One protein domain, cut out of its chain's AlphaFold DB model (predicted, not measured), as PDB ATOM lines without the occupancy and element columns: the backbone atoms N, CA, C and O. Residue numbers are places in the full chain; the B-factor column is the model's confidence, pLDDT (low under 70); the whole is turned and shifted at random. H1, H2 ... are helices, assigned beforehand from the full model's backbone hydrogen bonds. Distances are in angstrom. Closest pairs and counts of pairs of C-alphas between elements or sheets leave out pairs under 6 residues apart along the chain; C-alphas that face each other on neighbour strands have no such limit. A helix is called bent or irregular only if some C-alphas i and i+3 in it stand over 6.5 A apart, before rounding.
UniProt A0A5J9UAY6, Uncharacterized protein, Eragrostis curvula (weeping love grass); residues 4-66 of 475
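AT A GLANCE: This is residues 4 to 66 of the 475 residues of an uncharacterized protein of Eragrostis curvula (weeping love grass) (UniProt A0A5J9UAY6). One long helix, H1, sticks out with its residues 4 to 21 as a bare arm from a small body in which a second long helix, H2, is packed on one side by two short helices. H1 and H2 meet end to end in a corner at residue 24; after H2 the chain folds back through residues 42 to 50, H3 packs near the beginning of H2, and H4 packs on H2. The printed part has 63 residues with four named helices, in the order H1, H2, H3, H4, and no named strand; the class is all helix. The whole is only just loose, close to extended, with a radius of gyration of the C-alphas of 16.0 A. Its C-alphas span 54 by 18 by 15 A, and the arm of H1 makes much of that length.

HOW THE PARTS SIT: H1, residues 4 to 23, touches no helix, and its residues 4 to 21 stand free, with no C-alpha 8 or more residues away along the chain within 10 A. H1 and H2, residues 25 to 41, meet only through their link, which is tight with one residue, Thr 24. A short link of nine residues, 42 to 50, then leads to H3, residues 51 to 55. H2 and H3 only just touch, with 3 pairs of C-alphas within 8 A, and H2 does so with residues 25 to 29 alone; the closest C-alphas are those of Met 29 and Ile 53, 5.9 A apart. A tight link of one residue, Phe 56, joins H3 to H4, residues 57 to 63. H3 and H4 touch only at the corner by this link, and only just, with 3 pairs of C-alphas within 8 A; the closest are those of Ile 53 and Leu 60, 5.7 A apart. H2 and H4 touch with 16 pairs of C-alphas within 8 A, and their closest C-alphas, those of Ala 33 and Ala 63, are 3.7 A apart. Their lines stand at a steep tilt of 45 degrees, they run the same way, and their centres are 8.1 A apart. H1 is apart from both H3 and H4. In H1 and H4 every O i to N i+4 pair is within hydrogen-bond range, against 12 of 13 in H2 and 0 of 1 in H3, where 2 of 2 O i to N i+3 pairs are within range.

IN THESE COORDINATES: H1 runs from Ser 4, with its C-alpha at (224.879, 278.368, 244.853), to Lys 23, 28.7 A from first to last C-alpha, and with 20 residues it is the longest helix. H2 runs from Ala 25 to Lys 41, 24.6 A, and its last C-alpha is at (199.485, 254.291, 204.621). H3 runs from Phe 51 to Lys 55, 8.5 A; it is neither bent nor irregular, but only just: C-alphas 51 and 54 are 6.2 A apart. H4 runs from Pro 57 to Ala 63, 9.9 A, and ends with C-alpha 63 at (207.729, 261.356, 208.945).

THE WHOLE: The two C-alphas farthest apart are those of Ser 4 and Gly 43, at 54.1 A, while the first and last printed C-alphas, Ser 4 and Trp 66, are 47.7 A apart. Without residues 4 to 21 the body has 45 residues, spans 32 by 17 by 14 A, and has a radius of gyration of 9.8 A, 1.05 times that of a compact globule of as many residues. The printed part has no cut, and no link is long. The mean pLDDT of the printed part is 91.1, and no printed residue is under 70.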
ATOM      1  N   SER A   4     223.913 278.536 245.947       76.69
ATOM      2  CA  SER A   4     224.879 278.368 244.853       76.69
ATOM      3  C   SER A   4     225.115 276.904 244.468       76.69
ATOM      4  O   SER A   4     225.131 276.580 243.284       76.69
ATOM      5  N   GLU A   5     225.224 276.000 245.443       78.19
ATOM      6  CA  GLU A   5     225.403 274.562 245.186       78.19
ATOM      7  C   GLU A   5     224.161 273.936 244.539       78.19
ATOM      8  O   GLU A   5     224.278 273.049 243.695       78.19
ATOM      9  N   ARG A   6     222.956 274.414 244.885       80.75
ATOM     10  CA  ARG A   6     221.719 273.958 244.229       80.75
ATOM     11  C   ARG A   6     221.675 274.374 242.760       80.75
ATOM     12  O   ARG A   6     221.390 273.519 241.924       80.75
ATOM     13  N   LYS A   7     222.023 275.631 242.448       85.94
ATOM     14  CA  LYS A   7     222.105 276.127 241.063       85.94
ATOM     15  C   LYS A   7     223.090 275.295 240.228       85.94
ATOM     16  O   LYS A   7     222.729 274.834 239.151       85.94
ATOM     17  N   GLN A   8     224.283 275.006 240.755       87.00
ATOM     18  CA  GLN A   8     225.293 274.200 240.049       87.00
ATOM     19  C   GLN A   8     224.836 272.755 239.788       87.00
ATOM     20  O   GLN A   8     225.069 272.210 238.710       87.00
ATOM     21  N   ILE A   9     224.154 272.126 240.750       88.88
ATOM     22  CA  ILE A   9     223.614 270.769 240.575       88.88
ATOM     23  C   ILE A   9     222.481 270.753 239.539       88.88
ATOM     24  O   ILE A   9     222.384 269.806 238.755       88.88
ATOM     25  N   GLU A  10     221.608 271.759 239.535       90.19
ATOM     26  CA  GLU A  10     220.531 271.883 238.546       90.19
ATOM     27  C   GLU A  10     221.077 272.114 237.139       90.19
ATOM     28  O   GLU A  10     220.645 271.439 236.201       90.19
ATOM     29  N   GLU A  11     222.087 272.969 237.001       91.25
ATOM     30  CA  GLU A  11     222.771 273.200 235.734       91.25
ATOM     31  C   GLU A  11     223.454 271.925 235.225       91.25
ATOM     32  O   GLU A  11     223.237 271.524 234.081       91.25
ATOM     33  N   ALA A  12     224.182 271.200 236.081       91.94
ATOM     34  CA  ALA A  12     224.806 269.931 235.709       91.94
ATOM     35  C   ALA A  12     223.775 268.876 235.261       91.94
ATOM     36  O   ALA A  12     223.995 268.157 234.281       91.94
ATOM     37  N   LYS A  13     222.620 268.798 235.937       93.00
ATOM     38  CA  LYS A  13     221.509 267.917 235.537       93.00
ATOM     39  C   LYS A  13     220.924 268.320 234.187       93.00
ATOM     40  O   LYS A  13     220.644 267.446 233.368       93.00
ATOM     41  N   TYR A  14     220.751 269.617 233.950       90.75
ATOM     42  CA  TYR A  14     220.256 270.128 232.677       90.75
ATOM     43  C   TYR A  14     221.236 269.836 231.534       90.75
ATOM     44  O   TYR A  14     220.827 269.332 230.489       90.75
ATOM     45  N   GLN A  15     222.538 270.029 231.753       93.25
ATOM     46  CA  GLN A  15     223.567 269.683 230.772       93.25
ATOM     47  C   GLN A  15     223.593 268.178 230.475       93.25
ATOM     48  O   GLN A  15     223.598 267.772 229.311       93.25
ATOM     49  N   ALA A  16     223.523 267.327 231.503       93.75
ATOM     50  CA  ALA A  16     223.430 265.879 231.321       93.75
ATOM     51  C   ALA A  16     222.173 265.478 230.527       93.75
ATOM     52  O   ALA A  16     222.241 264.608 229.652       93.75
ATOM     53  N   PHE A  17     221.042 266.144 230.786       92.19
ATOM     54  CA  PHE A  17     219.812 265.968 230.021       92.19
ATOM     55  C   PHE A  17     219.996 266.361 228.551       92.19
ATOM     56  O   PHE A  17     219.647 265.565 227.683       92.19
ATOM     57  N   LEU A  18     220.589 267.520 228.249       90.00
ATOM     58  CA  LEU A  18     220.838 267.956 226.871       90.00
ATOM     59  C   LEU A  18     221.749 266.985 226.114       90.00
ATOM     60  O   LEU A  18     221.450 266.617 224.977       90.00
ATOM     61  N   VAL A  19     222.817 266.502 226.755       92.88
ATOM     62  CA  VAL A  19     223.720 265.501 226.166       92.88
ATOM     63  C   VAL A  19     222.976 264.196 225.882       92.88
ATOM     64  O   VAL A  19     223.112 263.624 224.800       92.88
ATOM     65  N   HIS A  20     222.167 263.712 226.827       93.06
ATOM     66  CA  HIS A  20     221.343 262.522 226.615       93.06
ATOM     67  C   HIS A  20     220.311 262.731 225.495       93.06
ATOM     68  O   HIS A  20     220.119 261.855 224.644       93.06
ATOM     69  N   TRP A  21     219.676 263.900 225.461       89.44
ATOM     70  CA  TRP A  21     218.687 264.279 224.458       89.44
ATOM     71  C   TRP A  21     219.282 264.267 223.050       89.44
ATOM     72  O   TRP A  21     218.694 263.681 222.140       89.44
ATOM     73  N   GLN A  22     220.482 264.829 222.888       88.88
ATOM     74  CA  GLN A  22     221.227 264.812 221.630       88.88
ATOM     75  C   GLN A  22     221.658 263.392 221.241       88.88
ATOM     76  O   GLN A  22     221.446 262.977 220.102       88.88
ATOM     77  N   LYS A  23     222.186 262.600 222.187       92.88
ATOM     78  CA  LYS A  23     222.587 261.200 221.938       92.88
ATOM     79  C   LYS A  23     221.421 260.322 221.478       92.88
ATOM     80  O   LYS A  23     221.615 259.406 220.686       92.88
ATOM     81  N   THR A  24     220.213 260.597 221.961       94.19
ATOM     82  CA  THR A  24     219.001 259.830 221.627       94.19
ATOM     83  C   THR A  24     218.184 260.431 220.483       94.19
ATOM     84  O   THR A  24     217.173 259.841 220.094       94.19
ATOM     85  N   ALA A  25     218.613 261.559 219.907       93.06
ATOM     86  CA  ALA A  25     217.865 262.307 218.898       93.06
ATOM     87  C   ALA A  25     217.437 261.445 217.712       93.06
ATOM     88  O   ALA A  25     216.248 261.349 217.418       93.06
ATOM     89  N   ARG A  26     218.379 260.730 217.089       94.38
ATOM     90  CA  ARG A  26     218.081 259.891 215.922       94.38
ATOM     91  C   ARG A  26     217.061 258.796 216.236       94.38
ATOM     92  O   ARG A  26     216.143 258.572 215.451       94.38
ATOM     93  N   LYS A  27     217.188 258.145 217.399       95.50
ATOM     94  CA  LYS A  27     216.240 257.112 217.848       95.50
ATOM     95  C   LYS A  27     214.841 257.703 218.025       95.50
ATOM     96  O   LYS A  27     213.885 257.137 217.510       95.50
ATOM     97  N   ARG A  28     214.728 258.861 218.684       94.38
ATOM     98  CA  ARG A  28     213.447 259.568 218.846       94.38
ATOM     99  C   ARG A  28     212.847 259.967 217.496       94.38
ATOM    100  O   ARG A  28     211.670 259.736 217.277       94.38
ATOM    101  N   MET A  29     213.642 260.516 216.578       96.25
ATOM    102  CA  MET A  29     213.154 260.920 215.249       96.25
ATOM    103  C   MET A  29     212.744 259.725 214.380       96.25
ATOM    104  O   MET A  29     211.853 259.855 213.547       96.25
ATOM    105  N   THR A  30     213.349 258.554 214.594       96.81
ATOM    106  CA  THR A  30     212.958 257.319 213.896       96.81
ATOM    107  C   THR A  30     211.532 256.911 214.258       96.81
ATOM    108  O   THR A  30     210.792 256.485 213.380       96.81
ATOM    109  N   GLU A  31     211.117 257.102 215.511       94.62
ATOM    110  CA  GLU A  31     209.741 256.833 215.941       94.62
ATOM    111  C   GLU A  31     208.731 257.730 215.205       94.62
ATOM    112  O   GLU A  31     207.749 257.243 214.655       94.62
ATOM    113  N   PHE A  32     209.019 259.032 215.083       94.69
ATOM    114  CA  PHE A  32     208.182 259.947 214.294       94.69
ATOM    115  C   PHE A  32     208.136 259.572 212.809       94.69
ATOM    116  O   PHE A  32     207.091 259.703 212.174       94.69
ATOM    117  N   ALA A  33     209.250 259.086 212.254       95.75
ATOM    118  CA  ALA A  33     209.288 258.584 210.886       95.75
ATOM    119  C   ALA A  33     208.350 257.386 210.690       95.75
ATOM    120  O   ALA A  33     207.565 257.393 209.747       95.75
ATOM    121  N   LEU A  34     208.382 256.409 211.602       95.06
ATOM    122  CA  LEU A  34     207.499 255.240 211.551       95.06
ATOM    123  C   LEU A  34     206.020 255.638 211.672       95.06
ATOM    124  O   LEU A  34     205.195 255.186 210.880       95.06
ATOM    125  N   GLN A  35     205.693 256.543 212.596       92.88
ATOM    126  CA  GLN A  35     204.322 257.037 212.773       92.88
ATOM    127  C   GLN A  35     203.810 257.805 211.547       92.88
ATOM    128  O   GLN A  35     202.647 257.668 211.160       92.88
ATOM    129  N   GLY A  36     204.665 258.616 210.919       91.56
ATOM    130  CA  GLY A  36     204.324 259.337 209.694       91.56
ATOM    131  C   GLY A  36     204.059 258.405 208.510       91.56
ATOM    132  O   GLY A  36     203.097 258.603 207.766       91.56
ATOM    133  N   GLU A  37     204.865 257.354 208.356       93.12
ATOM    134  CA  GLU A  37     204.656 256.313 207.342       93.12
ATOM    135  C   GLU A  37     203.348 255.558 207.557       93.12
ATOM    136  O   GLU A  37     202.572 255.380 206.614       93.12
ATOM    137  N   GLU A  38     203.078 255.158 208.797       92.62
ATOM    138  CA  GLU A  38     201.850 254.458 209.152       92.62
ATOM    139  C   GLU A  38     200.616 255.318 208.864       92.62
ATOM    140  O   GLU A  38     199.676 254.863 208.212       92.62
ATOM    141  N   ARG A  39     200.629 256.594 209.256       91.12
ATOM    142  CA  ARG A  39     199.518 257.512 208.975       91.12
ATOM    143  C   ARG A  39     199.269 257.697 207.488       91.12
ATOM    144  O   ARG A  39     198.117 257.607 207.059       91.12
ATOM    145  N   ARG A  40     200.329 257.893 206.700       87.00
ATOM    146  CA  ARG A  40     200.210 258.028 205.241       87.00
ATOM    147  C   ARG A  40     199.660 256.761 204.595       87.00
ATOM    148  O   ARG A  40     198.829 256.869 203.697       87.00
ATOM    149  N   LYS A  41     200.036 255.576 205.088       89.56
ATOM    150  CA  LYS A  41     199.485 254.291 204.621       89.56
ATOM    151  C   LYS A  41     197.956 254.228 204.751       89.56
ATOM    152  O   LYS A  41     197.306 253.633 203.899       89.56
ATOM    153  N   TYR A  42     197.389 254.857 205.778       88.56
ATOM    154  CA  TYR A  42     195.941 254.916 206.007       88.56
ATOM    155  C   TYR A  42     195.275 256.199 205.476       88.56
ATOM    156  O   TYR A  42     194.106 256.448 205.761       88.56
ATOM    157  N   GLY A  43     195.994 257.027 204.707       84.06
ATOM    158  CA  GLY A  43     195.464 258.273 204.143       84.06
ATOM    159  C   GLY A  43     195.263 259.403 205.162       84.06
ATOM    160  O   GLY A  43     194.572 260.378 204.868       84.06
ATOM    161  N   TYR A  44     195.849 259.297 206.358       84.06
ATOM    162  CA  TYR A  44     195.825 260.367 207.354       84.06
ATOM    163  C   TYR A  44     196.963 261.365 207.138       84.06
ATOM    164  O   TYR A  44     198.058 261.009 206.702       84.06
ATOM    165  N   LEU A  45     196.720 262.616 207.540       78.94
ATOM    166  CA  LEU A  45     197.761 263.637 207.594       78.94
ATOM    167  C   LEU A  45     198.854 263.243 208.605       78.94
ATOM    168  O   LEU A  45     198.524 262.796 209.721       78.94
ATOM    169  N   PRO A  46     200.140 263.423 208.248       82.25
ATOM    170  CA  PRO A  46     201.239 263.191 209.171       82.25
ATOM    171  C   PRO A  46     201.132 264.129 210.382       82.25
ATOM    172  O   PRO A  46     200.578 265.226 210.308       82.25
ATOM    173  N   ILE A  47     201.643 263.677 211.528       86.12
ATOM    174  CA  ILE A  47     201.786 264.537 212.709       86.12
ATOM    175  C   ILE A  47     203.011 265.420 212.483       86.12
ATOM    176  O   ILE A  47     204.040 264.914 212.044       86.12
ATOM    177  N   GLU A  48     202.910 266.712 212.806       89.44
ATOM    178  CA  GLU A  48     204.045 267.643 212.772       89.44
ATOM    179  C   GLU A  48     205.198 267.095 213.630       89.44
ATOM    180  O   GLU A  48     205.050 267.002 214.855       89.44
ATOM    181  N   PRO A  49     206.327 266.682 213.018       91.56
ATOM    182  CA  PRO A  49     207.448 266.155 213.774       91.56
ATOM    183  C   PRO A  49     208.164 267.284 214.533       91.56
ATOM    184  O   PRO A  49     208.102 268.448 214.132       91.56
ATOM    185  N   PRO A  50     208.909 266.965 215.605       91.94
ATOM    186  CA  PRO A  50     209.739 267.950 216.284       91.94
ATOM    187  C   PRO A  50     210.754 268.580 215.327       91.94
ATOM    188  O   PRO A  50     211.377 267.864 214.547       91.94
ATOM    189  N   PHE A  51     210.996 269.887 215.462       91.88
ATOM    190  CA  PHE A  51     211.929 270.653 214.621       91.88
ATOM    191  C   PHE A  51     213.306 269.992 214.450       91.88
ATOM    192  O   PHE A  51     213.908 270.049 213.385       91.88
ATOM    193  N   GLU A  52     213.797 269.297 215.480       92.25
ATOM    194  CA  GLU A  52     215.055 268.542 215.452       92.25
ATOM    195  C   GLU A  52     215.167 267.542 214.283       92.25
ATOM    196  O   GLU A  52     216.283 267.233 213.859       92.25
ATOM    197  N   ILE A  53     214.041 267.077 213.727       94.69
ATOM    198  CA  ILE A  53     214.006 266.130 212.609       94.69
ATOM    199  C   ILE A  53     214.722 266.649 211.358       94.69
ATOM    200  O   ILE A  53     215.228 265.848 210.580       94.69
ATOM    201  N   ILE A  54     214.829 267.970 211.173       94.56
ATOM    202  CA  ILE A  54     215.505 268.562 210.007       94.56
ATOM    203  C   ILE A  54     217.005 268.236 209.964       94.56
ATOM    204  O   ILE A  54     217.620 268.314 208.905       94.56
ATOM    205  N   LYS A  55     217.595 267.821 211.096       93.38
ATOM    206  CA  LYS A  55     218.970 267.297 211.157       93.38
ATOM    207  C   LYS A  55     219.106 265.907 210.524       93.38
ATOM    208  O   LYS A  55     220.224 265.445 210.320       93.38
ATOM    209  N   PHE A  56     217.985 265.247 210.234       95.31
ATOM    210  CA  PHE A  56     217.892 263.910 209.653       95.31
ATOM    211  C   PHE A  56     216.967 263.950 208.419       95.31
ATOM    212  O   PHE A  56     215.807 263.529 208.503       95.31
ATOM    213  N   PRO A  57     217.438 264.481 207.271       94.06
ATOM    214  CA  PRO A  57     216.635 264.648 206.053       94.06
ATOM    215  C   PRO A  57     215.905 263.376 205.595       94.06
ATOM    216  O   PRO A  57     214.792 263.445 205.066       94.06
ATOM    217  N   GLU A  58     216.512 262.209 205.823       95.44
ATOM    218  CA  GLU A  58     215.930 260.906 205.511       95.44
ATOM    219  C   GLU A  58     214.721 260.583 206.397       95.44
ATOM    220  O   GLU A  58     213.730 260.032 205.923       95.44
ATOM    221  N   LEU A  59     214.775 260.960 207.677       96.56
ATOM    222  CA  LEU A  59     213.678 260.747 208.619       96.56
ATOM    223  C   LEU A  59     212.572 261.776 208.407       96.56
ATOM    224  O   LEU A  59     211.402 261.415 208.497       96.56
ATOM    225  N   LEU A  60     212.915 263.017 208.054       95.31
ATOM    226  CA  LEU A  60     211.931 264.039 207.697       95.31
ATOM    227  C   LEU A  60     211.081 263.608 206.494       95.31
ATOM    228  O   LEU A  60     209.854 263.667 206.556       95.31
ATOM    229  N   GLY A  61     211.709 263.087 205.433       93.50
ATOM    230  CA  GLY A  61     210.979 262.587 204.261       93.50
ATOM    231  C   GLY A  61     210.021 261.426 204.580       93.50
ATOM    232  O   GLY A  61     208.977 261.269 203.938       93.50
ATOM    233  N   ARG A  62     210.340 260.628 205.603       94.19
ATOM    234  CA  ARG A  62     209.514 259.508 206.080       94.19
ATOM    235  C   ARG A  62     208.404 259.947 207.044       94.19
ATOM    236  O   ARG A  62     207.278 259.474 206.924       94.19
ATOM    237  N   ALA A  63     208.691 260.875 207.953       93.00
ATOM    238  CA  ALA A  63     207.729 261.356 208.945       93.00
ATOM    239  C   ALA A  63     206.694 262.318 208.349       93.00
ATOM    240  O   ALA A  63     205.504 262.226 208.630       93.00
ATOM    241  N   TRP A  64     207.174 263.256 207.539       91.88
ATOM    242  CA  TRP A  64     206.419 264.414 207.073       91.88
ATOM    243  C   TRP A  64     206.296 264.429 205.554       91.88
ATOM    244  O   TRP A  64     205.221 264.671 205.019       91.88
ATOM    245  N   GLY A  65     207.382 264.077 204.864       91.31
ATOM    246  CA  GLY A  65     207.501 264.263 203.423       91.31
ATOM    247  C   GLY A  65     208.226 265.561 203.083       91.31
ATOM    248  O   GLY A  65     208.558 266.356 203.956       91.31
ATOM    249  N   TRP A  66     208.525 265.738 201.800       91.75
ATOM    250  CA  TRP A  66     209.140 266.962 201.278       91.75
ATOM    251  C   TRP A  66     208.158 267.816 200.479       91.75
ATOM    252  O   TRP A  66     208.530 268.902 200.052       91.75
TER     253      TRP A  66